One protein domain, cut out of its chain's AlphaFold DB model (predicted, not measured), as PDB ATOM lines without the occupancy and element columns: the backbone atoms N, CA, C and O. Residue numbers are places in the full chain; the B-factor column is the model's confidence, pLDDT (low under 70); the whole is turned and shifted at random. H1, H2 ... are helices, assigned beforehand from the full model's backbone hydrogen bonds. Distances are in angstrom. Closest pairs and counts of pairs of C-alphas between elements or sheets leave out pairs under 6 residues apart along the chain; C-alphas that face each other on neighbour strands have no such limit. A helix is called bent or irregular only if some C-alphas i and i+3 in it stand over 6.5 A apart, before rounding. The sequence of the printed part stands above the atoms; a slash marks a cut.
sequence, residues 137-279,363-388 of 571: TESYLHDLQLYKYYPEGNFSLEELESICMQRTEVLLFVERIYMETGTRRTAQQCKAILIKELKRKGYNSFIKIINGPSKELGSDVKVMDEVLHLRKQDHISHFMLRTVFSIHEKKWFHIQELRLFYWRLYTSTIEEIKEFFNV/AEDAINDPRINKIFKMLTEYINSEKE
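This is residues 137 to 279 and 363 to 388 of the 571 residues of an uncharacterized protein of Vespula germanica (UniProt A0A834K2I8). Two long helices, H1 and H5, cross in the middle, and H6 folds back beside the last part of H5 as a hairpin. On one side of this hairpin lie H9, beside H1, then H1 itself and the hairpin of H2 and H3; H1 and H3 cross H5, H1 also crosses H6, and H2 with its residues 187 to 191 makes a corner with residues 262 to 264 of H6. The short H8 lies at the start of H9, and H7 lies at the rim beyond the end of H6. The printed part has 169 residues with nine named helices, H1 to H9 in order, and no named strand: all helix. It is compact, with a radius of gyration of the C-alphas of 16.0 A and spans of 43 by 40 by 29 A.

Residues 137 to 156 hold no named element. H1, residues 157 to 184, begins with C-alpha 157 at (-32.186, 30.083, -30.151) and is 39.9 A long; it has a kink of 55 degrees near residue 178 and is irregular, with C-alphas 180 and 183 9.6 A apart. H2 is residues 187 to 201, 21.1 A; H3 204 to 211; H4 213 to 217. H5, residues 221 to 248, spans 41.2 A from C-alpha 221 at (-8.914, 13.845, -28.476); it is neither bent nor irregular, but only just: C-alphas 244 and 247 are 6.1 A apart. H6 is residues 250 to 265, 22.2 A; H7 270 to 279; H8 364 to 367. H9, residues 370 to 388, 26.4 A, ends with C-alpha 388 at (-47.295, 22.434, -51.790).

H5 is the hub, touching five helices. Its residues 233 to 241 touch residues 160 to 168 of H1, about perpendicular at 76 degrees, the closest C-alphas being Cys 164 and Ser 237, 5.1 A. H3 touches H5 at 88 degrees, about perpendicular (Ile 209 and Leu 230, 6.2 A). H4 touches H5 at Pro 213 and Val 227, 5.2 A. H5 and H6 form a hairpin at a shallow tilt of 26 degrees (Phe 245 and Phe 253, 6.2 A). H6 touches H1 about perpendicular at 78 degrees (Leu 171 and Gln 256, 5.6 A). H2 and H3 are a hairpin at 4 degrees (Ile 195 and Ile 207, 6.1 A). H1 and H9 touch, the same way at a shallow 24 degrees (Glu 161 and Ile 375, 6.1 A); H5 and H9 only just touch, with 3 pairs of C-alphas within 8 A. H7 is close to H6 but not clearly touching, as H8 is to H9. Every O i to N i+4 pair is within hydrogen-bond range in H2, H3, H4, H6 and H7, against 22 of 24 in H1 and H5 and 14 of 15 in H9; H8 is too short for such a pair, and its one O i to N i+3 pair is out of range.

The C-alphas farthest apart, Val 221 and Glu 388, are 45.7 A apart. Residues 280 to 362 are not printed; C-alphas 279 and 363 are 28.9 A apart across the cut. The links printed whole are tight. Mean pLDDT of the printed part is 86.1, with residues 137 to 139, 179 to 184, 219, 221 and 363 to 367 under 70.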
ATOM      1  N   THR A 137     -19.902  12.151 -21.814       52.22
ATOM      2  CA  THR A 137     -19.194  11.140 -22.613       52.22
ATOM      3  C   THR A 137     -19.900   9.778 -22.609       52.22
ATOM      4  O   THR A 137     -19.788   9.029 -23.571       52.22
ATOM      5  N   GLU A 138     -20.672   9.465 -21.566       59.75
ATOM      6  CA  GLU A 138     -21.442   8.219 -21.432       59.75
ATOM      7  C   GLU A 138     -22.829   8.302 -22.089       59.75
ATOM      8  O   GLU A 138     -23.471   7.279 -22.320       59.75
ATOM      9  N   SER A 139     -23.293   9.508 -22.428       67.06
ATOM     10  CA  SER A 139     -24.628   9.727 -23.008       67.06
ATOM     11  C   SER A 139     -24.664   9.563 -24.531       67.06
ATOM     12  O   SER A 139     -25.700   9.221 -25.099       67.06
ATOM     13  N   TYR A 140     -23.529   9.785 -25.198       84.94
ATOM     14  CA  TYR A 140     -23.402   9.775 -26.659       84.94
ATOM     15  C   TYR A 140     -22.329   8.789 -27.106       84.94
ATOM     16  O   TYR A 140     -21.336   9.175 -27.714       84.94
ATOM     17  N   LEU A 141     -22.528   7.510 -26.791       87.12
ATOM     18  CA  LEU A 141     -21.534   6.458 -27.020       87.12
ATOM     19  C   LEU A 141     -21.471   5.959 -28.471       87.12
ATOM     20  O   LEU A 141     -20.433   5.461 -28.884       87.12
ATOM     21  N   HIS A 142     -22.525   6.155 -29.270       91.94
ATOM     22  CA  HIS A 142     -22.611   5.624 -30.633       91.94
ATOM     23  C   HIS A 142     -23.125   6.665 -31.649       91.94
ATOM     24  O   HIS A 142     -23.845   7.600 -31.294       91.94
ATOM     25  N   ASP A 143     -22.763   6.496 -32.929       92.81
ATOM     26  CA  ASP A 143     -23.141   7.391 -34.042       92.81
ATOM     27  C   ASP A 143     -24.621   7.274 -34.444       92.81
ATOM     28  O   ASP A 143     -25.173   8.155 -35.101       92.81
ATOM     29  N   LEU A 144     -25.261   6.177 -34.050       94.44
ATOM     30  CA  LEU A 144     -26.705   5.947 -34.116       94.44
ATOM     31  C   LEU A 144     -27.294   6.061 -32.715       94.44
ATOM     32  O   LEU A 144     -26.687   5.596 -31.750       94.44
ATOM     33  N   GLN A 145     -28.506   6.601 -32.619       92.94
ATOM     34  CA  GLN A 145     -29.208   6.792 -31.354       92.94
ATOM     35  C   GLN A 145     -30.639   6.269 -31.440       92.94
ATOM     36  O   GLN A 145     -31.282   6.353 -32.484       92.94
ATOM     37  N   LEU A 146     -31.145   5.748 -30.317       91.00
ATOM     38  CA  LEU A 146     -32.557   5.381 -30.180       91.00
ATOM     39  C   LEU A 146     -33.433   6.556 -29.746       91.00
ATOM     40  O   LEU A 146     -34.646   6.430 -29.825       91.00
ATOM     41  N   TYR A 147     -32.842   7.671 -29.298       90.38
ATOM     42  CA  TYR A 147     -33.564   8.843 -28.787       90.38
ATOM     43  C   TYR A 147     -34.492   8.494 -27.605       90.38
ATOM     44  O   TYR A 147     -35.672   8.851 -27.571       90.38
ATOM     45  N   LYS A 148     -33.959   7.724 -26.646       83.44
ATOM     46  CA  LYS A 148     -34.690   7.247 -25.457       83.44
ATOM     47  C   LYS A 148     -34.916   8.342 -24.414       83.44
ATOM     48  O   LYS A 148     -35.968   8.372 -23.789       83.44
ATOM     49  N   TYR A 149     -33.937   9.222 -24.234       81.25
ATOM     50  CA  TYR A 149     -33.900  10.193 -23.140       81.25
ATOM     51  C   TYR A 149     -33.896  11.610 -23.692       81.25
ATOM     52  O   TYR A 149     -33.292  11.850 -24.729       81.25
ATOM     53  N   TYR A 150     -34.547  12.548 -23.008       79.81
ATOM     54  CA  TYR A 150     -34.566  13.943 -23.443       79.81
ATOM     55  C   TYR A 150     -33.163  14.572 -23.361       79.81
ATOM     56  O   TYR A 150     -32.426  14.297 -22.412       79.81
ATOM     57  N   PRO A 151     -32.773  15.416 -24.335       80.62
ATOM     58  CA  PRO A 151     -31.495  16.106 -24.292       80.62
ATOM     59  C   PRO A 151     -31.488  17.170 -23.187       80.62
ATOM     60  O   PRO A 151     -32.419  17.965 -23.070       80.62
ATOM     61  N   GLU A 152     -30.396  17.227 -22.427       75.12
ATOM     62  CA  GLU A 152     -30.164  18.244 -21.400       75.12
ATOM     63  C   GLU A 152     -29.067  19.235 -21.829       75.12
ATOM     64  O   GLU A 152     -28.097  18.894 -22.525       75.12
ATOM     65  N   GLY A 153     -29.218  20.491 -21.410       75.31
ATOM     66  CA  GLY A 153     -28.245  21.555 -21.638       75.31
ATOM     67  C   GLY A 153     -28.869  22.888 -22.038       75.31
ATOM     68  O   GLY A 153     -30.077  23.001 -22.233       75.31
ATOM     69  N   ASN A 154     -28.006  23.895 -22.168       78.44
ATOM     70  CA  ASN A 154     -28.370  25.229 -22.637       78.44
ATOM     71  C   ASN A 154     -27.977  25.374 -24.109       78.44
ATOM     72  O   ASN A 154     -26.850  25.034 -24.470       78.44
ATOM     73  N   PHE A 155     -28.885  25.910 -24.922       81.88
ATOM     74  CA  PHE A 155     -28.690  26.133 -26.356       81.88
ATOM     75  C   PHE A 155     -29.149  27.535 -26.719       81.88
ATOM     76  O   PHE A 155     -30.114  28.042 -26.136       81.88
ATOM     77  N   SER A 156     -28.469  28.164 -27.677       88.88
ATOM     78  CA  SER A 156     -28.950  29.435 -28.213       88.88
ATOM     79  C   SER A 156     -30.152  29.195 -29.131       88.88
ATOM     80  O   SER A 156     -30.305  28.122 -29.721       88.88
ATOM     81  N   LEU A 157     -31.030  30.192 -29.257       86.62
ATOM     82  CA  LEU A 157     -32.186  30.083 -30.151       86.62
ATOM     83  C   LEU A 157     -31.748  29.976 -31.613       86.62
ATOM     84  O   LEU A 157     -32.362  29.234 -32.370       86.62
ATOM     85  N   GLU A 158     -30.676  30.670 -31.992       89.06
ATOM     86  CA  GLU A 158     -30.108  30.631 -33.340       89.06
ATOM     87  C   GLU A 158     -29.552  29.241 -33.671       89.06
ATOM     88  O   GLU A 158     -29.755  28.733 -34.776       89.06
ATOM     89  N   GLU A 159     -28.883  28.604 -32.705       88.25
ATOM     90  CA  GLU A 159     -28.413  27.228 -32.841       88.25
ATOM     91  C   GLU A 159     -29.600  26.281 -33.041       88.25
ATOM     92  O   GLU A 159     -29.625  25.535 -34.020       88.25
ATOM     93  N   LEU A 160     -30.621  26.358 -32.179       88.81
ATOM     94  CA  LEU A 160     -31.825  25.530 -32.289       88.81
ATOM     95  C   LEU A 160     -32.543  25.727 -33.631       88.81
ATOM     96  O   LEU A 160     -32.908  24.745 -34.277       88.81
ATOM     97  N   GLU A 161     -32.721  26.972 -34.068       91.12
ATOM     98  CA  GLU A 161     -33.339  27.311 -35.351       91.12
ATOM     99  C   GLU A 161     -32.578  26.660 -36.513       91.12
ATOM    100  O   GLU A 161     -33.171  25.952 -37.332       91.12
ATOM    101  N   SER A 162     -31.252  26.818 -36.530       92.88
ATOM    102  CA  SER A 162     -30.386  26.285 -37.581       92.88
ATOM    103  C   SER A 162     -30.417  24.758 -37.645       92.88
ATOM    104  O   SER A 162     -30.639  24.184 -38.715       92.88
ATOM    105  N   ILE A 163     -30.248  24.069 -36.512       92.75
ATOM    106  CA  ILE A 163     -30.182  22.599 -36.498       92.75
ATOM    107  C   ILE A 163     -31.545  21.964 -36.807       92.75
ATOM    108  O   ILE A 163     -31.598  20.914 -37.451       92.75
ATOM    109  N   CYS A 164     -32.649  22.601 -36.399       93.62
ATOM    110  CA  CYS A 164     -33.997  22.126 -36.707       93.62
ATOM    111  C   CYS A 164     -34.346  22.330 -38.181       93.62
ATOM    112  O   CYS A 164     -34.926  21.432 -38.800       93.62
ATOM    113  N   MET A 165     -33.969  23.474 -38.760       94.56
ATOM    114  CA  MET A 165     -34.166  23.736 -40.185       94.56
ATOM    115  C   MET A 165     -33.366  22.743 -41.037       94.56
ATOM    116  O   MET A 165     -33.930  22.088 -41.912       94.56
ATOM    117  N   GLN A 166     -32.083  22.539 -40.717       95.81
ATOM    118  CA  GLN A 166     -31.239  21.570 -41.421       95.81
ATOM    119  C   GLN A 166     -31.817  20.148 -41.357       95.81
ATOM    120  O   GLN A 166     -31.933  19.494 -42.394       95.81
ATOM    121  N   ARG A 167     -32.254  19.671 -40.177       97.44
ATOM    122  CA  ARG A 167     -32.899  18.349 -40.066       97.44
ATOM    123  C   ARG A 167     -34.204  18.279 -40.862       97.44
ATOM    124  O   ARG A 167     -34.476  17.260 -41.489       97.44
ATOM    125  N   THR A 168     -34.999  19.346 -40.869       96.38
ATOM    126  CA  THR A 168     -36.258  19.398 -41.629       96.38
ATOM    127  C   THR A 168     -36.005  19.245 -43.125       96.38
ATOM    128  O   THR A 168     -36.647  18.420 -43.772       96.38
ATOM    129  N   GLU A 169     -35.016  19.961 -43.665       95.38
ATOM    130  CA  GLU A 169     -34.602  19.804 -45.060       95.38
ATOM    131  C   GLU A 169     -34.058  18.397 -45.348       95.38
ATOM    132  O   GLU A 169     -34.406  17.809 -46.370       95.38
ATOM    133  N   VAL A 170     -33.267  17.811 -44.439       97.38
ATOM    134  CA  VAL A 170     -32.805  16.413 -44.560       97.38
ATOM    135  C   VAL A 170     -33.996  15.462 -44.701       97.38
ATOM    136  O   VAL A 170     -33.997  14.624 -45.601       97.38
ATOM    137  N   LEU A 171     -35.025  15.592 -43.861       96.62
ATOM    138  CA  LEU A 171     -36.212  14.733 -43.916       96.62
ATOM    139  C   LEU A 171     -37.055  14.957 -45.183       96.62
ATOM    140  O   LEU A 171     -37.614  14.000 -45.719       96.62
ATOM    141  N   LEU A 172     -37.107  16.183 -45.711       93.88
ATOM    142  CA  LEU A 172     -37.735  16.472 -47.006       93.88
ATOM    143  C   LEU A 172     -36.953  15.855 -48.175       93.88
ATOM    144  O   LEU A 172     -37.557  15.288 -49.085       93.88
ATOM    145  N   PHE A 173     -35.618  15.889 -48.143       93.88
ATOM    146  CA  PHE A 173     -34.802  15.169 -49.123       93.88
ATOM    147  C   PHE A 173     -35.005  13.657 -49.023       93.88
ATOM    148  O   PHE A 173     -35.120  12.993 -50.050       93.88
ATOM    149  N   VAL A 174     -35.111  13.107 -47.808       93.56
ATOM    150  CA  VAL A 174     -35.433  11.688 -47.592       93.56
ATOM    151  C   VAL A 174     -36.774  11.327 -48.237       93.56
ATOM    152  O   VAL A 174     -36.867  10.313 -48.933       93.56
ATOM    153  N   GLU A 175     -37.800  12.162 -48.057       89.38
ATOM    154  CA  GLU A 175     -39.097  11.976 -48.706       89.38
ATOM    155  C   GLU A 175     -38.978  12.004 -50.229       89.38
ATOM    156  O   GLU A 175     -39.427  11.068 -50.888       89.38
ATOM    157  N   ARG A 176     -38.345  13.046 -50.779       85.44
ATOM    158  CA  ARG A 176     -38.186  13.240 -52.224       85.44
ATOM    159  C   ARG A 176     -37.452  12.076 -52.877       85.44
ATOM    160  O   ARG A 176     -37.971  11.485 -53.818       85.44
ATOM    161  N   ILE A 177     -36.299  11.697 -52.326       82.56
ATOM    162  CA  ILE A 177     -35.509  10.562 -52.811       82.56
ATOM    163  C   ILE A 177     -36.373   9.302 -52.791       82.56
ATOM    164  O   ILE A 177     -36.444   8.598 -53.791       82.56
ATOM    165  N   TYR A 178     -37.094   9.035 -51.697       77.44
ATOM    166  CA  TYR A 178     -37.970   7.868 -51.642       77.44
ATOM    167  C   TYR A 178     -39.104   7.926 -52.679       77.44
ATOM    168  O   TYR A 178     -39.449   6.891 -53.244       77.44
ATOM    169  N   MET A 179     -39.697   9.093 -52.942       69.81
ATOM    170  CA  MET A 179     -40.748   9.240 -53.959       69.81
ATOM    171  C   MET A 179     -40.218   8.994 -55.374       69.81
ATOM    172  O   MET A 179     -40.872   8.311 -56.159       69.81
ATOM    173  N   GLU A 180     -39.019   9.485 -55.679       65.06
ATOM    174  CA  GLU A 180     -38.365   9.290 -56.976       65.06
ATOM    175  C   GLU A 180     -37.921   7.836 -57.188       65.06
ATOM    176  O   GLU A 180     -38.000   7.301 -58.295       65.06
ATOM    177  N   THR A 181     -37.446   7.170 -56.133       60.75
ATOM    178  CA  THR A 181     -36.778   5.865 -56.256       60.75
ATOM    179  C   THR A 181     -37.654   4.685 -55.855       60.75
ATOM    180  O   THR A 181     -37.385   3.545 -56.246       60.75
ATOM    181  N   GLY A 182     -38.681   4.919 -55.039       59.62
ATOM    182  CA  GLY A 182     -39.465   3.880 -54.378       59.62
ATOM    183  C   GLY A 182     -38.581   2.864 -53.647       59.62
ATOM    184  O   GLY A 182     -37.537   3.200 -53.091       59.62
ATOM    185  N   THR A 183     -38.972   1.589 -53.709       57.81
ATOM    186  CA  THR A 183     -38.216   0.450 -53.152       57.81
ATOM    187  C   THR A 183     -37.117  -0.072 -54.085       57.81
ATOM    188  O   THR A 183     -36.592  -1.158 -53.854       57.81
ATOM    189  N   ARG A 184     -36.812   0.630 -55.187       54.22
ATOM    190  CA  ARG A 184     -35.881   0.133 -56.218       54.22
ATOM    191  C   ARG A 184     -34.415   0.334 -55.851       54.22
ATOM    192  O   ARG A 184     -33.563  -0.372 -56.378       54.22
ATOM    193  N   ARG A 185     -34.120   1.314 -54.991       72.25
ATOM    194  CA  ARG A 185     -32.755   1.646 -54.573       72.25
ATOM    195  C   ARG A 185     -32.440   1.087 -53.194       72.25
ATOM    196  O   ARG A 185     -33.299   1.031 -52.315       72.25
ATOM    197  N   THR A 186     -31.187   0.681 -53.018       80.69
ATOM    198  CA  THR A 186     -30.676   0.213 -51.727       80.69
ATOM    199  C   THR A 186     -30.467   1.385 -50.768       80.69
ATOM    200  O   THR A 186     -30.304   2.531 -51.193       80.69
ATOM    201  N   ALA A 187     -30.400   1.099 -49.464       86.50
ATOM    202  CA  ALA A 187     -30.062   2.088 -48.437       86.50
ATOM    203  C   ALA A 187     -28.780   2.875 -48.774       86.50
ATOM    204  O   ALA A 187     -28.754   4.098 -48.654       86.50
ATOM    205  N   GLN A 188     -27.755   2.180 -49.279       89.19
ATOM    206  CA  GLN A 188     -26.486   2.777 -49.702       89.19
ATOM    207  C   GLN A 188     -26.667   3.797 -50.832       89.19
ATOM    208  O   GLN A 188     -26.105   4.889 -50.779       89.19
ATOM    209  N   GLN A 189     -27.462   3.458 -51.849       84.62
ATOM    210  CA  GLN A 189     -27.724   4.355 -52.975       84.62
ATOM    211  C   GLN A 189     -28.515   5.586 -52.526       84.62
ATOM    212  O   GLN A 189     -28.145   6.706 -52.875       84.62
ATOM    213  N   CYS A 190     -29.558   5.398 -51.713       87.25
ATOM    214  CA  CYS A 190     -30.347   6.504 -51.168       87.25
ATOM    215  C   CYS A 190     -29.497   7.443 -50.304       87.25
ATOM    216  O   CYS A 190     -29.548   8.659 -50.488       87.25
ATOM    217  N   LYS A 191     -28.648   6.889 -49.428       94.00
ATOM    218  CA  LYS A 191     -27.695   7.661 -48.620       94.00
ATOM    219  C   LYS A 191     -26.723   8.463 -49.490       94.00
ATOM    220  O   LYS A 191     -26.491   9.634 -49.207       94.00
ATOM    221  N   ALA A 192     -26.192   7.879 -50.565       91.56
ATOM    222  CA  ALA A 192     -25.275   8.577 -51.468       91.56
ATOM    223  C   ALA A 192     -25.925   9.796 -52.154       91.56
ATOM    224  O   ALA A 192     -25.304  10.855 -52.246       91.56
ATOM    225  N   ILE A 193     -27.183   9.667 -52.585       87.62
ATOM    226  CA  ILE A 193     -27.945  10.774 -53.187       87.62
ATOM    227  C   ILE A 193     -28.224  11.857 -52.146       87.62
ATOM    228  O   ILE A 193     -27.991  13.033 -52.416       87.62
ATOM    229  N   LEU A 194     -28.643  11.461 -50.940       94.12
ATOM    230  CA  LEU A 194     -28.865  12.390 -49.835       94.12
ATOM    231  C   LEU A 194     -27.600  13.206 -49.544       94.12
ATOM    232  O   LEU A 194     -27.660  14.428 -49.465       94.12
ATOM    233  N   ILE A 195     -26.434  12.559 -49.474       94.25
ATOM    234  CA  ILE A 195     -25.152  13.247 -49.264       94.25
ATOM    235  C   ILE A 195     -24.856  14.246 -50.391       94.25
ATOM    236  O   ILE A 195     -24.360  15.336 -50.111       94.25
ATOM    237  N   LYS A 196     -25.155  13.913 -51.655       91.62
ATOM    238  CA  LYS A 196     -24.973  14.837 -52.789       91.62
ATOM    239  C   LYS A 196     -25.832  16.098 -52.622       91.62
ATOM    240  O   LYS A 196     -25.311  17.202 -52.784       91.62
ATOM    241  N   GLU A 197     -27.097  15.950 -52.233       90.25
ATOM    242  CA  GLU A 197     -27.992  17.090 -51.979       90.25
ATOM    243  C   GLU A 197     -27.525  17.947 -50.798       90.25
ATOM    244  O   GLU A 197     -27.484  19.176 -50.890       90.25
ATOM    245  N   LEU A 198     -27.084  17.315 -49.710       94.12
ATOM    246  CA  LEU A 198     -26.581  18.035 -48.540       94.12
ATOM    247  C   LEU A 198     -25.284  18.793 -48.834       94.12
ATOM    248  O   LEU A 198     -25.102  19.903 -48.335       94.12
ATOM    249  N   LYS A 199     -24.413  18.248 -49.697       92.88
ATOM    250  CA  LYS A 199     -23.210  18.952 -50.172       92.88
ATOM    251  C   LYS A 199     -23.581  20.209 -50.948       92.88
ATOM    252  O   LYS A 199     -22.994  21.259 -50.707       92.88
ATOM    253  N   ARG A 200     -24.586  20.128 -51.826       91.94
ATOM    254  CA  ARG A 200     -25.089  21.277 -52.598       91.94
ATOM    255  C   ARG A 200     -25.650  22.383 -51.698       91.94
ATOM    256  O   ARG A 200     -25.514  23.557 -52.025       91.94
ATOM    257  N   LYS A 201     -26.253  22.013 -50.566       89.94
ATOM    258  CA  LYS A 201     -26.770  22.937 -49.543       89.94
ATOM    259  C   LYS A 201     -25.713  23.443 -48.553       89.94
ATOM    260  O   LYS A 201     -25.990  24.373 -47.806       89.94
ATOM    261  N   GLY A 202     -24.515  22.857 -48.540       92.75
ATOM    262  CA  GLY A 202     -23.454  23.210 -47.594       92.75
ATOM    263  C   GLY A 202     -23.668  22.671 -46.173       92.75
ATOM    264  O   GLY A 202     -23.060  23.177 -45.231       92.75
ATOM    265  N   TYR A 203     -24.501  21.642 -45.986       94.06
ATOM    266  CA  TYR A 203     -24.810  21.063 -44.668       94.06
ATOM    267  C   TYR A 203     -23.751  20.053 -44.214       94.06
ATOM    268  O   TYR A 203     -24.025  18.872 -43.991       94.06
ATOM    269  N   ASN A 204     -22.515  20.534 -44.061       91.12
ATOM    270  CA  ASN A 204     -21.349  19.716 -43.716       91.12
ATOM    271  C   ASN A 204     -21.520  18.953 -42.394       91.12
ATOM    272  O   ASN A 204     -21.171  17.777 -42.323       91.12
ATOM    273  N   SER A 205     -22.110  19.578 -41.370       91.12
ATOM    274  CA  SER A 205     -22.366  18.916 -40.083       91.12
ATOM    275  C   SER A 205     -23.316  17.723 -40.231       91.12
ATOM    276  O   SER A 205     -23.043  16.649 -39.702       91.12
ATOM    277  N   PHE A 206     -24.394  17.858 -41.011       92.81
ATOM    278  CA  PHE A 206     -25.332  16.752 -41.238       92.81
ATOM    279  C   PHE A 206     -24.767  15.651 -42.136       92.81
ATOM    280  O   PHE A 206     -25.119  14.489 -41.945       92.81
ATOM    281  N   ILE A 207     -23.860  15.973 -43.065       94.06
ATOM    282  CA  ILE A 207     -23.118  14.951 -43.820       94.06
ATOM    283  C   ILE A 207     -22.320  14.068 -42.853       94.06
ATOM    284  O   ILE A 207     -22.476  12.846 -42.897       94.06
ATOM    285  N   LYS A 208     -21.564  14.680 -41.927       94.25
ATOM    286  CA  LYS A 208     -20.814  13.961 -40.883       94.25
ATOM    287  C   LYS A 208     -21.738  13.096 -40.018       94.25
ATOM    288  O   LYS A 208     -21.457  11.921 -39.800       94.25
ATOM    289  N   ILE A 209     -22.885  13.636 -39.588       93.94
ATOM    290  CA  ILE A 209     -23.900  12.899 -38.808       93.94
ATOM    291  C   ILE A 209     -24.423  11.670 -39.572       93.94
ATOM    292  O   ILE A 209     -24.534  10.583 -39.005       93.94
ATOM    293  N   ILE A 210     -24.740  11.815 -40.861       93.94
ATOM    294  CA  ILE A 210     -25.304  10.734 -41.685       93.94
ATOM    295  C   ILE A 210     -24.266   9.650 -42.001       93.94
ATOM    296  O   ILE A 210     -24.613   8.465 -42.078       93.94
ATOM    297  N   ASN A 211     -23.001  10.028 -42.188       90.56
ATOM    298  CA  ASN A 211     -21.913   9.083 -42.442       90.56
ATOM    299  C   ASN A 211     -21.403   8.371 -41.187       90.56
ATOM    300  O   ASN A 211     -20.839   7.284 -41.312       90.56
ATOM    301  N   GLY A 212     -21.700   8.919 -40.011       88.56
ATOM    302  CA  GLY A 212     -21.170   8.458 -38.740       88.56
ATOM    303  C   GLY A 212     -19.981   9.333 -38.346       88.56
ATOM    304  O   GLY A 212     -18.903   9.169 -38.926       88.56
ATOM    305  N   PRO A 213     -20.153  10.270 -37.389       82.94
ATOM    306  CA  PRO A 213     -19.100  11.204 -37.003       82.94
ATOM    307  C   PRO A 213     -17.778  10.525 -36.634       82.94
ATOM    308  O   PRO A 213     -16.714  11.042 -36.970       82.94
ATOM    309  N   SER A 214     -17.837   9.348 -36.007       82.88
ATOM    310  CA  SER A 214     -16.641   8.613 -35.572       82.88
ATOM    311  C   SER A 214     -15.814   8.101 -36.749       82.88
ATOM    312  O   SER A 214     -14.590   8.038 -36.667       82.88
ATOM    313  N   LYS A 215     -16.468   7.773 -37.871       79.19
ATOM    314  CA  LYS A 215     -15.785   7.330 -39.095       79.19
ATOM    315  C   LYS A 215     -15.141   8.480 -39.848       79.19
ATOM    316  O   LYS A 215     -14.074   8.310 -40.427       79.19
ATOM    317  N   GLU A 216     -15.820   9.625 -39.901       70.38
ATOM    318  CA  GLU A 216     -15.376  10.750 -40.726       70.38
ATOM    319  C   GLU A 216     -14.221  11.534 -40.105       70.38
ATOM    320  O   GLU A 216     -13.408  12.087 -40.842       70.38
ATOM    321  N   LEU A 217     -14.160  11.610 -38.774       70.50
ATOM    322  CA  LEU A 217     -13.232  12.508 -38.088       70.50
ATOM    323  C   LEU A 217     -11.997  11.794 -37.508       70.50
ATOM    324  O   LEU A 217     -10.964  12.441 -37.345       70.50
ATOM    325  N   GLY A 218     -12.055  10.483 -37.231       70.56
ATOM    326  CA  GLY A 218     -10.947   9.713 -36.641       70.56
ATOM    327  C   GLY A 218     -11.004   9.594 -35.108       70.56
ATOM    328  O   GLY A 218     -12.071   9.702 -34.513       70.56
ATOM    329  N   SER A 219      -9.857   9.334 -34.460       65.56
ATOM    330  CA  SER A 219      -9.778   8.930 -33.039       65.56
ATOM    331  C   SER A 219      -9.011   9.891 -32.113       65.56
ATOM    332  O   SER A 219      -8.715   9.530 -30.973       65.56
ATOM    333  N   ASP A 220      -8.659  11.094 -32.572       70.31
ATOM    334  CA  ASP A 220      -7.902  12.059 -31.761       70.31
ATOM    335  C   ASP A 220      -8.774  12.741 -30.688       70.31
ATOM    336  O   ASP A 220      -9.986  12.880 -30.830       70.31
ATOM    337  N   VAL A 221      -8.165  13.246 -29.607       67.19
ATOM    338  CA  VAL A 221      -8.914  13.845 -28.476       67.19
ATOM    339  C   VAL A 221      -9.760  15.054 -28.904       67.19
ATOM    340  O   VAL A 221     -10.928  15.140 -28.545       67.19
ATOM    341  N   LYS A 222      -9.215  15.961 -29.727       71.00
ATOM    342  CA  LYS A 222      -9.981  17.106 -30.268       71.00
ATOM    343  C   LYS A 222     -11.096  16.676 -31.224       71.00
ATOM    344  O   LYS A 222     -12.105  17.359 -31.341       71.00
ATOM    345  N   VAL A 223     -10.897  15.550 -31.902       79.12
ATOM    346  CA  VAL A 223     -11.889  14.939 -32.784       79.12
ATOM    347  C   VAL A 223     -13.039  14.349 -31.966       79.12
ATOM    348  O   VAL A 223     -14.192  14.472 -32.368       79.12
ATOM    349  N   MET A 224     -12.754  13.781 -30.793       81.12
ATOM    350  CA  MET A 224     -13.778  13.228 -29.907       81.12
ATOM    351  C   MET A 224     -14.784  14.294 -29.448       81.12
ATOM    352  O   MET A 224     -15.988  14.041 -29.468       81.12
ATOM    353  N   ASP A 225     -14.322  15.499 -29.106       84.19
ATOM    354  CA  ASP A 225     -15.214  16.607 -28.736       84.19
ATOM    355  C   ASP A 225     -16.137  17.011 -29.899       84.19
ATOM    356  O   ASP A 225     -17.332  17.249 -29.702       84.19
ATOM    357  N   GLU A 226     -15.613  17.029 -31.129       88.12
ATOM    358  CA  GLU A 226     -16.406  17.308 -32.331       88.12
ATOM    359  C   GLU A 226     -17.419  16.187 -32.622       88.12
ATOM    360  O   GLU A 226     -18.582  16.462 -32.927       88.12
ATOM    361  N   VAL A 227     -17.022  14.920 -32.466       89.12
ATOM    362  CA  VAL A 227     -17.909  13.750 -32.593       89.12
ATOM    363  C   VAL A 227     -19.063  13.834 -31.596       89.12
ATOM    364  O   VAL A 227     -20.226  13.680 -31.980       89.12
ATOM    365  N   LEU A 228     -18.767  14.123 -30.326       88.75
ATOM    366  CA  LEU A 228     -19.777  14.287 -29.281       88.75
ATOM    367  C   LEU A 228     -20.707  15.464 -29.582       88.75
ATOM    368  O   LEU A 228     -21.922  15.340 -29.410       88.75
ATOM    369  N   HIS A 229     -20.169  16.577 -30.083       89.00
ATOM    370  CA  HIS A 229     -20.967  17.729 -30.496       89.00
ATOM    371  C   HIS A 229     -21.953  17.370 -31.619       89.00
ATOM    372  O   HIS A 229     -23.142  17.665 -31.508       89.00
ATOM    373  N   LEU A 230     -21.505  16.651 -32.652       93.00
ATOM    374  CA  LEU A 230     -22.358  16.214 -33.765       93.00
ATOM    375  C   LEU A 230     -23.426  15.201 -33.326       93.00
ATOM    376  O   LEU A 230     -24.583  15.302 -33.736       93.00
ATOM    377  N   ARG A 231     -23.071  14.248 -32.453       92.56
ATOM    378  CA  ARG A 231     -24.033  13.303 -31.856       92.56
ATOM    379  C   ARG A 231     -25.089  14.043 -31.030       92.56
ATOM    380  O   ARG A 231     -26.279  13.745 -31.135       92.56
ATOM    381  N   LYS A 232     -24.676  15.043 -30.251       90.75
ATOM    382  CA  LYS A 232     -25.581  15.895 -29.474       90.75
ATOM    383  C   LYS A 232     -26.492  16.734 -30.381       90.75
ATOM    384  O   LYS A 232     -27.690  16.820 -30.122       90.75
ATOM    385  N   GLN A 233     -25.967  17.275 -31.478       92.81
ATOM    386  CA  GLN A 233     -26.742  18.008 -32.483       92.81
ATOM    387  C   GLN A 233     -27.824  17.130 -33.148       92.81
ATOM    388  O   GLN A 233     -28.977  17.557 -33.281       92.81
ATOM    389  N   ASP A 234     -27.488  15.893 -33.535       95.06
ATOM    390  CA  ASP A 234     -28.449  14.912 -34.072       95.06
ATOM    391  C   ASP A 234     -29.579  14.642 -33.064       95.06
ATOM    392  O   ASP A 234     -30.760  14.688 -33.412       95.06
ATOM    393  N   HIS A 235     -29.213  14.466 -31.792       92.62
ATOM    394  CA  HIS A 235     -30.144  14.207 -30.699       92.62
ATOM    395  C   HIS A 235     -31.144  15.348 -30.478       92.62
ATOM    396  O   HIS A 235     -32.356  15.130 -30.451       92.62
ATOM    397  N   ILE A 236     -30.647  16.579 -30.348       91.25
ATOM    398  CA  ILE A 236     -31.485  17.752 -30.064       91.25
ATOM    399  C   ILE A 236     -32.413  18.040 -31.234       91.25
ATOM    400  O   ILE A 236     -33.613  18.228 -31.039       91.25
ATOM    401  N   SER A 237     -31.873  18.033 -32.455       94.44
ATOM    402  CA  SER A 237     -32.675  18.284 -33.651       94.44
ATOM    403  C   SER A 237     -33.801  17.252 -33.800       94.44
ATOM    404  O   SER A 237     -34.921  17.632 -34.140       94.44
ATOM    405  N   HIS A 238     -33.559  15.973 -33.476       94.62
ATOM    406  CA  HIS A 238     -34.607  14.950 -33.431       94.62
ATOM    407  C   HIS A 238     -35.720  15.308 -32.438       94.62
ATOM    408  O   HIS A 238     -36.886  15.343 -32.823       94.62
ATOM    409  N   PHE A 239     -35.384  15.586 -31.174       89.44
ATOM    410  CA  PHE A 239     -36.387  15.856 -30.134       89.44
ATOM    411  C   PHE A 239     -37.181  17.140 -30.388       89.44
ATOM    412  O   PHE A 239     -38.392  17.168 -30.154       89.44
ATOM    413  N   MET A 240     -36.529  18.175 -30.920       88.69
ATOM    414  CA  MET A 240     -37.205  19.406 -31.320       88.69
ATOM    415  C   MET A 240     -38.239  19.127 -32.413       88.69
ATOM    416  O   MET A 240     -39.416  19.428 -32.225       88.69
ATOM    417  N   LEU A 241     -37.846  18.467 -33.511       91.94
ATOM    418  CA  LEU A 241     -38.781  18.120 -34.587       91.94
ATOM    419  C   LEU A 241     -39.869  17.142 -34.133       91.94
ATOM    420  O   LEU A 241     -41.017  17.283 -34.547       91.94
ATOM    421  N   ARG A 242     -39.539  16.190 -33.252       89.00
ATOM    422  CA  ARG A 242     -40.509  15.264 -32.650       89.00
ATOM    423  C   ARG A 242     -41.596  16.030 -31.900       89.00
ATOM    424  O   ARG A 242     -42.759  15.658 -32.008       89.00
ATOM    425  N   THR A 243     -41.225  17.112 -31.213       84.44
ATOM    426  CA  THR A 243     -42.156  17.987 -30.482       84.44
ATOM    427  C   THR A 243     -43.055  18.792 -31.416       84.44
ATOM    428  O   THR A 243     -44.266  18.839 -31.214       84.44
ATOM    429  N   VAL A 244     -42.492  19.380 -32.475       85.31
ATOM    430  CA  VAL A 244     -43.279  20.149 -33.461       85.31
ATOM    431  C   VAL A 244     -44.235  19.244 -34.227       85.31
ATOM    432  O   VAL A 244     -45.437  19.498 -34.338       85.31
ATOM    433  N   PHE A 245     -43.700  18.167 -34.796       86.44
ATOM    434  CA  PHE A 245     -44.425  17.382 -35.776       86.44
ATOM    435  C   PHE A 245     -45.310  16.315 -35.160       86.44
ATOM    436  O   PHE A 245     -46.210  15.868 -35.860       86.44
ATOM    437  N   SER A 246     -45.188  15.970 -33.874       81.94
ATOM    438  CA  SER A 246     -46.214  15.152 -33.206       81.94
ATOM    439  C   SER A 246     -47.612  15.778 -33.278       81.94
ATOM    440  O   SER A 246     -48.598  15.050 -33.206       81.94
ATOM    441  N   ILE A 247     -47.695  17.104 -33.447       79.38
ATOM    442  CA  ILE A 247     -48.948  17.866 -33.518       79.38
ATOM    443  C   ILE A 247     -49.373  18.094 -34.969       79.38
ATOM    444  O   ILE A 247     -50.505  17.787 -35.336       79.38
ATOM    445  N   HIS A 248     -48.474  18.616 -35.806       76.38
ATOM    446  CA  HIS A 248     -48.835  19.058 -37.156       76.38
ATOM    447  C   HIS A 248     -48.708  17.964 -38.224       76.38
ATOM    448  O   HIS A 248     -49.516  17.902 -39.144       76.38
ATOM    449  N   GLU A 249     -47.695  17.097 -38.124       85.69
ATOM    450  CA  GLU A 249     -47.237  16.245 -39.232       85.69
ATOM    451  C   GLU A 249     -46.739  14.868 -38.755       85.69
ATOM    452  O   GLU A 249     -45.762  14.309 -39.262       85.69
ATOM    453  N   LYS A 250     -47.434  14.289 -37.766       87.31
ATOM    454  CA  LYS A 250     -46.963  13.122 -36.996       87.31
ATOM    455  C   LYS A 250     -46.593  11.943 -37.881       87.31
ATOM    456  O   LYS A 250     -45.533  11.341 -37.727       87.31
ATOM    457  N   LYS A 251     -47.469  11.626 -38.838       85.69
ATOM    458  CA  LYS A 251     -47.270  10.516 -39.775       85.69
ATOM    459  C   LYS A 251     -46.085  10.769 -40.703       85.69
ATOM    460  O   LYS A 251     -45.324   9.844 -40.967       85.69
ATOM    461  N   TRP A 252     -45.940  11.996 -41.201       90.06
ATOM    462  CA  TRP A 252     -44.833  12.361 -42.079       90.06
ATOM    463  C   TRP A 252     -43.504  12.235 -41.336       90.06
ATOM    464  O   TRP A 252     -42.639  11.490 -41.790       90.06
ATOM    465  N   PHE A 253     -43.386  12.858 -40.160       94.00
ATOM    466  CA  PHE A 253     -42.168  12.798 -39.354       94.00
ATOM    467  C   PHE A 253     -41.803  11.353 -39.008       94.00
ATOM    468  O   PHE A 253     -40.678  10.935 -39.262       94.00
ATOM    469  N   HIS A 254     -42.772  10.560 -38.536       90.75
ATOM    470  CA  HIS A 254     -42.557   9.146 -38.237       90.75
ATOM    471  C   HIS A 254     -41.973   8.384 -39.438       90.75
ATOM    472  O   HIS A 254     -40.968   7.694 -39.307       90.75
ATOM    473  N   ILE A 255     -42.564   8.539 -40.627       89.88
ATOM    474  CA  ILE A 255     -42.113   7.837 -41.834       89.88
ATOM    475  C   ILE A 255     -40.711   8.285 -42.261       89.88
ATOM    476  O   ILE A 255     -39.876   7.431 -42.569       89.88
ATOM    477  N   GLN A 256     -40.442   9.593 -42.319       95.00
ATOM    478  CA  GLN A 256     -39.146  10.074 -42.807       95.00
ATOM    479  C   GLN A 256     -38.020   9.760 -41.824       95.00
ATOM    480  O   GLN A 256     -36.930   9.375 -42.241       95.00
ATOM    481  N   GLU A 257     -38.290   9.841 -40.525       97.12
ATOM    482  CA  GLU A 257     -37.316   9.535 -39.483       97.12
ATOM    483  C   GLU A 257     -36.956   8.037 -39.471       97.12
ATOM    484  O   GLU A 257     -35.777   7.685 -39.393       97.12
ATOM    485  N   LEU A 258     -37.940   7.146 -39.670       94.88
ATOM    486  CA  LEU A 258     -37.692   5.718 -39.907       94.88
ATOM    487  C   LEU A 258     -36.804   5.489 -41.132       94.88
ATOM    488  O   LEU A 258     -35.864   4.701 -41.068       94.88
ATOM    489  N   ARG A 259     -37.074   6.170 -42.250       94.81
ATOM    490  CA  ARG A 259     -36.278   6.025 -43.480       94.81
ATOM    491  C   ARG A 259     -34.847   6.512 -43.298       94.81
ATOM    492  O   ARG A 259     -33.922   5.815 -43.704       94.81
ATOM    493  N   LEU A 260     -34.661   7.669 -42.667       97.62
ATOM    494  CA  LEU A 260     -33.336   8.209 -42.380       97.62
ATOM    495  C   LEU A 260     -32.538   7.248 -41.493       97.62
ATOM    496  O   LEU A 260     -31.384   6.943 -41.796       97.62
ATOM    497  N   PHE A 261     -33.161   6.728 -40.431       97.38
ATOM    498  CA  PHE A 261     -32.526   5.746 -39.557       97.38
ATOM    499  C   PHE A 261     -32.207   4.445 -40.301       97.38
ATOM    500  O   PHE A 261     -31.096   3.937 -40.186       97.38
ATOM    501  N   TYR A 262     -33.129   3.951 -41.133       94.88
ATOM    502  CA  TYR A 262     -32.913   2.782 -41.985       94.88
ATOM    503  C   TYR A 262     -31.698   2.971 -42.905       94.88
ATOM    504  O   TYR A 262     -30.833   2.099 -42.965       94.88
ATOM    505  N   TRP A 263     -31.569   4.120 -43.580       95.38
ATOM    506  CA  TRP A 263     -30.419   4.398 -44.449       95.38
ATOM    507  C   TRP A 263     -29.101   4.481 -43.686       95.38
ATOM    508  O   TRP A 263     -28.078   4.021 -44.186       95.38
ATOM    509  N   ARG A 264     -29.104   5.037 -42.472       96.62
ATOM    510  CA  ARG A 264     -27.903   5.079 -41.631       96.62
ATOM    511  C   ARG A 264     -27.527   3.674 -41.145       96.62
ATOM    512  O   ARG A 264     -26.391   3.266 -41.340       96.62
ATOM    513  N   LEU A 265     -28.486   2.912 -40.623       95.69
ATOM    514  CA  LEU A 265     -28.273   1.578 -40.055       95.69
ATOM    515  C   LEU A 265     -27.846   0.537 -41.098       95.69
ATOM    516  O   LEU A 265     -26.884  -0.189 -40.884       95.69
ATOM    517  N   TYR A 266     -28.516   0.473 -42.250       92.88
ATOM    518  CA  TYR A 266     -28.213  -0.516 -43.297       92.88
ATOM    519  C   TYR A 266     -26.984  -0.155 -44.149       92.88
ATOM    520  O   TYR A 266     -26.688  -0.835 -45.130       92.88
ATOM    521  N   THR A 267     -26.276   0.918 -43.790       93.56
ATOM    522  CA  THR A 267     -24.961   1.274 -44.346       93.56
ATOM    523  C   THR A 267     -23.846   1.190 -43.300       93.56
ATOM    524  O   THR A 267     -22.692   1.498 -43.602       93.56
ATOM    525  N   SER A 268     -24.181   0.763 -42.078       92.81
ATOM    526  CA  SER A 268     -23.223   0.424 -41.027       92.81
ATOM    527  C   SER A 268     -22.666  -0.983 -41.210       92.81
ATOM    528  O   SER A 268     -23.290  -1.844 -41.834       92.81
ATOM    529  N   THR A 269     -21.477  -1.214 -40.657       93.50
ATOM    530  CA  THR A 269     -20.905  -2.561 -40.596       93.50
ATOM    531  C   THR A 269     -21.597  -3.375 -39.504       93.50
ATOM    532  O   THR A 269     -22.265  -2.826 -38.623       93.50
ATOM    533  N   ILE A 270     -21.447  -4.699 -39.539       92.06
ATOM    534  CA  ILE A 270     -22.055  -5.555 -38.517       92.06
ATOM    535  C   ILE A 270     -21.458  -5.284 -37.127       92.06
ATOM    536  O   ILE A 270     -22.179  -5.344 -36.137       92.06
ATOM    537  N   GLU A 271     -20.178  -4.919 -37.043       93.69
ATOM    538  CA  GLU A 271     -19.489  -4.572 -35.795       93.69
ATOM    539  C   GLU A 271     -20.105  -3.334 -35.138       93.69
ATOM    540  O   GLU A 271     -20.396  -3.355 -33.945       93.69
ATOM    541  N   GLU A 272     -20.387  -2.294 -35.920       93.75
ATOM    542  CA  GLU A 272     -21.052  -1.077 -35.443       93.75
ATOM    543  C   GLU A 272     -22.482  -1.362 -34.987       93.75
ATOM    544  O   GLU A 272     -22.948  -0.843 -33.977       93.75
ATOM    545  N   ILE A 273     -23.199  -2.232 -35.702       95.50
ATOM    546  CA  ILE A 273     -24.557  -2.626 -35.316       95.50
ATOM    547  C   ILE A 273     -24.530  -3.416 -33.997       95.50
ATOM    548  O   ILE A 273     -25.392  -3.204 -33.142       95.50
ATOM    549  N   LYS A 274     -23.534  -4.288 -33.791       94.56
ATOM    550  CA  LYS A 274     -23.324  -4.982 -32.508       94.56
ATOM    551  C   LYS A 274     -22.990  -4.004 -31.391       94.56
ATOM    552  O   LYS A 274     -23.549  -4.115 -30.302       94.56
ATOM    553  N   GLU A 275     -22.104  -3.047 -31.645       94.06
ATOM    554  CA  GLU A 275     -21.777  -1.996 -30.686       94.06
ATOM    555  C   GLU A 275     -23.033  -1.210 -30.300       94.06
ATOM    556  O   GLU A 275     -23.353  -1.106 -29.116       94.06
ATOM    557  N   PHE A 276     -23.811  -0.761 -31.287       94.75
ATOM    558  CA  PHE A 276     -25.089  -0.093 -31.073       94.75
ATOM    559  C   PHE A 276     -26.047  -0.933 -30.223       94.75
ATOM    560  O   PHE A 276     -26.634  -0.416 -29.268       94.75
ATOM    561  N   PHE A 277     -26.192  -2.221 -30.537       93.31
ATOM    562  CA  PHE A 277     -27.038  -3.150 -29.791       93.31
ATOM    563  C   PHE A 277     -26.609  -3.258 -28.317       93.31
ATOM    564  O   PHE A 277     -27.444  -3.143 -27.413       93.31
ATOM    565  N   ASN A 278     -25.304  -3.408 -28.077       91.94
ATOM    566  CA  ASN A 278     -24.715  -3.577 -26.749       91.94
ATOM    567  C   ASN A 278     -24.789  -2.296 -25.909       91.94
ATOM    568  O   ASN A 278     -25.258  -2.331 -24.770       91.94
ATOM    569  N   VAL A 279     -24.388  -1.155 -26.479       90.06
ATOM    570  CA  VAL A 279     -24.428   0.165 -25.827       90.06
ATOM    571  C   VAL A 279     -25.850   0.519 -25.400       90.06
ATOM    572  O   VAL A 279     -26.071   1.017 -24.298       90.06
ATOM    573  N   ALA A 363     -46.088  18.711 -23.598       59.91
ATOM    574  CA  ALA A 363     -45.498  19.872 -24.262       59.91
ATOM    575  C   ALA A 363     -46.369  21.142 -24.257       59.91
ATOM    576  O   ALA A 363     -45.925  22.152 -24.798       59.91
ATOM    577  N   GLU A 364     -47.573  21.128 -23.672       63.47
ATOM    578  CA  GLU A 364     -48.538  22.239 -23.771       63.47
ATOM    579  C   GLU A 364     -47.947  23.579 -23.293       63.47
ATOM    580  O   GLU A 364     -47.982  24.569 -24.024       63.47
ATOM    581  N   ASP A 365     -47.268  23.590 -22.143       64.06
ATOM    582  CA  ASP A 365     -46.612  24.793 -21.611       64.06
ATOM    583  C   ASP A 365     -45.410  25.249 -22.457       64.06
ATOM    584  O   ASP A 365     -45.191  26.446 -22.644       64.06
ATOM    585  N   ALA A 366     -44.643  24.308 -23.019       64.12
ATOM    586  CA  ALA A 366     -43.469  24.612 -23.841       64.12
ATOM    587  C   ALA A 366     -43.848  25.163 -25.228       64.12
ATOM    588  O   ALA A 366     -43.160  26.032 -25.761       64.12
ATOM    589  N   ILE A 367     -44.957  24.689 -25.803       65.50
ATOM    590  CA  ILE A 367     -45.512  25.174 -27.080       65.50
ATOM    591  C   ILE A 367     -46.030  26.611 -26.948       65.50
ATOM    592  O   ILE A 367     -46.011  27.376 -27.920       65.50
ATOM    593  N   ASN A 368     -46.466  26.988 -25.745       71.25
ATOM    594  CA  ASN A 368     -46.938  28.330 -25.437       71.25
ATOM    595  C   ASN A 368     -45.797  29.344 -25.228       71.25
ATOM    596  O   ASN A 368     -46.064  30.547 -25.225       71.25
ATOM    597  N   ASP A 369     -44.531  28.914 -25.110       81.31
ATOM    598  CA  ASP A 369     -43.391  29.839 -25.077       81.31
ATOM    599  C   ASP A 369     -43.236  30.535 -26.447       81.31
ATOM    600  O   ASP A 369     -42.988  29.863 -27.455       81.31
ATOM    601  N   PRO A 370     -43.315  31.879 -26.525       84.56
ATOM    602  CA  PRO A 370     -43.264  32.602 -27.798       84.56
ATOM    603  C   PRO A 370     -41.992  32.357 -28.620       84.56
ATOM    604  O   PRO A 370     -42.025  32.429 -29.850       84.56
ATOM    605  N   ARG A 371     -40.860  32.075 -27.963       82.94
ATOM    606  CA  ARG A 371     -39.561  31.857 -28.617       82.94
ATOM    607  C   ARG A 371     -39.544  30.510 -29.327       82.94
ATOM    608  O   ARG A 371     -39.141  30.429 -30.484       82.94
ATOM    609  N   ILE A 372     -40.029  29.471 -28.648       81.50
ATOM    610  CA  ILE A 372     -40.151  28.116 -29.195       81.50
ATOM    611  C   ILE A 372     -41.239  28.079 -30.270       81.50
ATOM    612  O   ILE A 372     -41.018  27.547 -31.359       81.50
ATOM    613  N   ASN A 373     -42.371  28.738 -30.018       83.19
ATOM    614  CA  ASN A 373     -43.472  28.842 -30.969       83.19
ATOM    615  C   ASN A 373     -43.030  29.480 -32.297       83.19
ATOM    616  O   ASN A 373     -43.395  28.990 -33.364       83.19
ATOM    617  N   LYS A 374     -42.168  30.508 -32.254       88.44
ATOM    618  CA  LYS A 374     -41.584  31.114 -33.463       88.44
ATOM    619  C   LYS A 374     -40.856  30.077 -34.325       88.44
ATOM    620  O   LYS A 374     -41.094  30.021 -35.531       88.44
ATOM    621  N   ILE A 375     -40.004  29.248 -33.715       87.31
ATOM    622  CA  ILE A 375     -39.284  28.177 -34.419       87.31
ATOM    623  C   ILE A 375     -40.290  27.170 -34.990       87.31
ATOM    624  O   ILE A 375     -40.211  26.801 -36.157       87.31
ATOM    625  N   PHE A 376     -41.285  26.763 -34.200       88.12
ATOM    626  CA  PHE A 376     -42.262  25.748 -34.605       88.12
ATOM    627  C   PHE A 376     -43.117  26.213 -35.786       88.12
ATOM    628  O   PHE A 376     -43.331  25.459 -36.741       88.12
ATOM    629  N   LYS A 377     -43.558  27.473 -35.749       88.44
ATOM    630  CA  LYS A 377     -44.305  28.113 -36.830       88.44
ATOM    631  C   LYS A 377     -43.473  28.180 -38.107       88.44
ATOM    632  O   LYS A 377     -43.951  27.730 -39.142       88.44
ATOM    633  N   MET A 378     -42.223  28.639 -38.016       92.25
ATOM    634  CA  MET A 378     -41.299  28.677 -39.155       92.25
ATOM    635  C   MET A 378     -41.133  27.292 -39.798       92.25
ATOM    636  O   MET A 378     -41.259  27.158 -41.013       92.25
ATOM    637  N   LEU A 379     -40.891  26.248 -38.997       91.06
ATOM    638  CA  LEU A 379     -40.715  24.880 -39.500       91.06
ATOM    639  C   LEU A 379     -41.989  24.341 -40.164       91.06
ATOM    640  O   LEU A 379     -41.927  23.705 -41.215       91.06
ATOM    641  N   THR A 380     -43.152  24.613 -39.568       88.38
ATOM    642  CA  THR A 380     -44.448  24.155 -40.087       88.38
ATOM    643  C   THR A 380     -44.814  24.872 -41.388       88.38
ATOM    644  O   THR A 380     -45.232  24.229 -42.350       88.38
ATOM    645  N   GLU A 381     -44.616  26.190 -41.458       90.69
ATOM    646  CA  GLU A 381     -44.809  26.981 -42.681       90.69
ATOM    647  C   GLU A 381     -43.869  26.519 -43.796       90.69
ATOM    648  O   GLU A 381     -44.311  26.330 -44.932       90.69
ATOM    649  N   TYR A 382     -42.603  26.255 -43.462       91.06
ATOM    650  CA  TYR A 382     -41.617  25.751 -44.411       91.06
ATOM    651  C   TYR A 382     -42.034  24.400 -45.004       91.06
ATOM    652  O   TYR A 382     -42.147  24.284 -46.226       91.06
ATOM    653  N   ILE A 383     -42.367  23.404 -44.170       87.44
ATOM    654  CA  ILE A 383     -42.838  22.097 -44.656       87.44
ATOM    655  C   ILE A 383     -44.088  22.237 -45.518       87.44
ATOM    656  O   ILE A 383     -44.175  21.594 -46.563       87.44
ATOM    657  N   ASN A 384     -45.053  23.053 -45.097       84.81
ATOM    658  CA  ASN A 384     -46.270  23.254 -45.872       84.81
ATOM    659  C   ASN A 384     -45.943  23.830 -47.251       84.81
ATOM    660  O   ASN A 384     -46.444  23.323 -48.249       84.81
ATOM    661  N   SER A 385     -45.052  24.821 -47.328       86.12
ATOM    662  CA  SER A 385     -44.628  25.400 -48.605       86.12
ATOM    663  C   SER A 385     -43.941  24.376 -49.517       86.12
ATOM    664  O   SER A 385     -44.324  24.242 -50.678       86.12
ATOM    665  N   GLU A 386     -43.012  23.578 -48.986       83.69
ATOM    666  CA  GLU A 386     -42.294  22.549 -49.744       83.69
ATOM    667  C   GLU A 386     -43.231  21.427 -50.198       83.69
ATOM    668  O   GLU A 386     -43.168  20.983 -51.344       83.69
ATOM    669  N   LYS A 387     -44.161  20.994 -49.341       72.81
ATOM    670  CA  LYS A 387     -45.186  20.014 -49.714       72.81
ATOM    671  C   LYS A 387     -46.122  20.547 -50.784       72.81
ATOM    672  O   LYS A 387     -46.482  19.794 -51.682       72.81
ATOM    673  N   GLU A 388     -46.505  21.817 -50.726       73.75
ATOM    674  CA  GLU A 388     -47.295  22.434 -51.790       73.75
ATOM    675  C   GLU A 388     -46.505  22.529 -53.101       73.75
ATOM    676  O   GLU A 388     -47.072  22.261 -54.153       73.75
TER     677      GLU A 388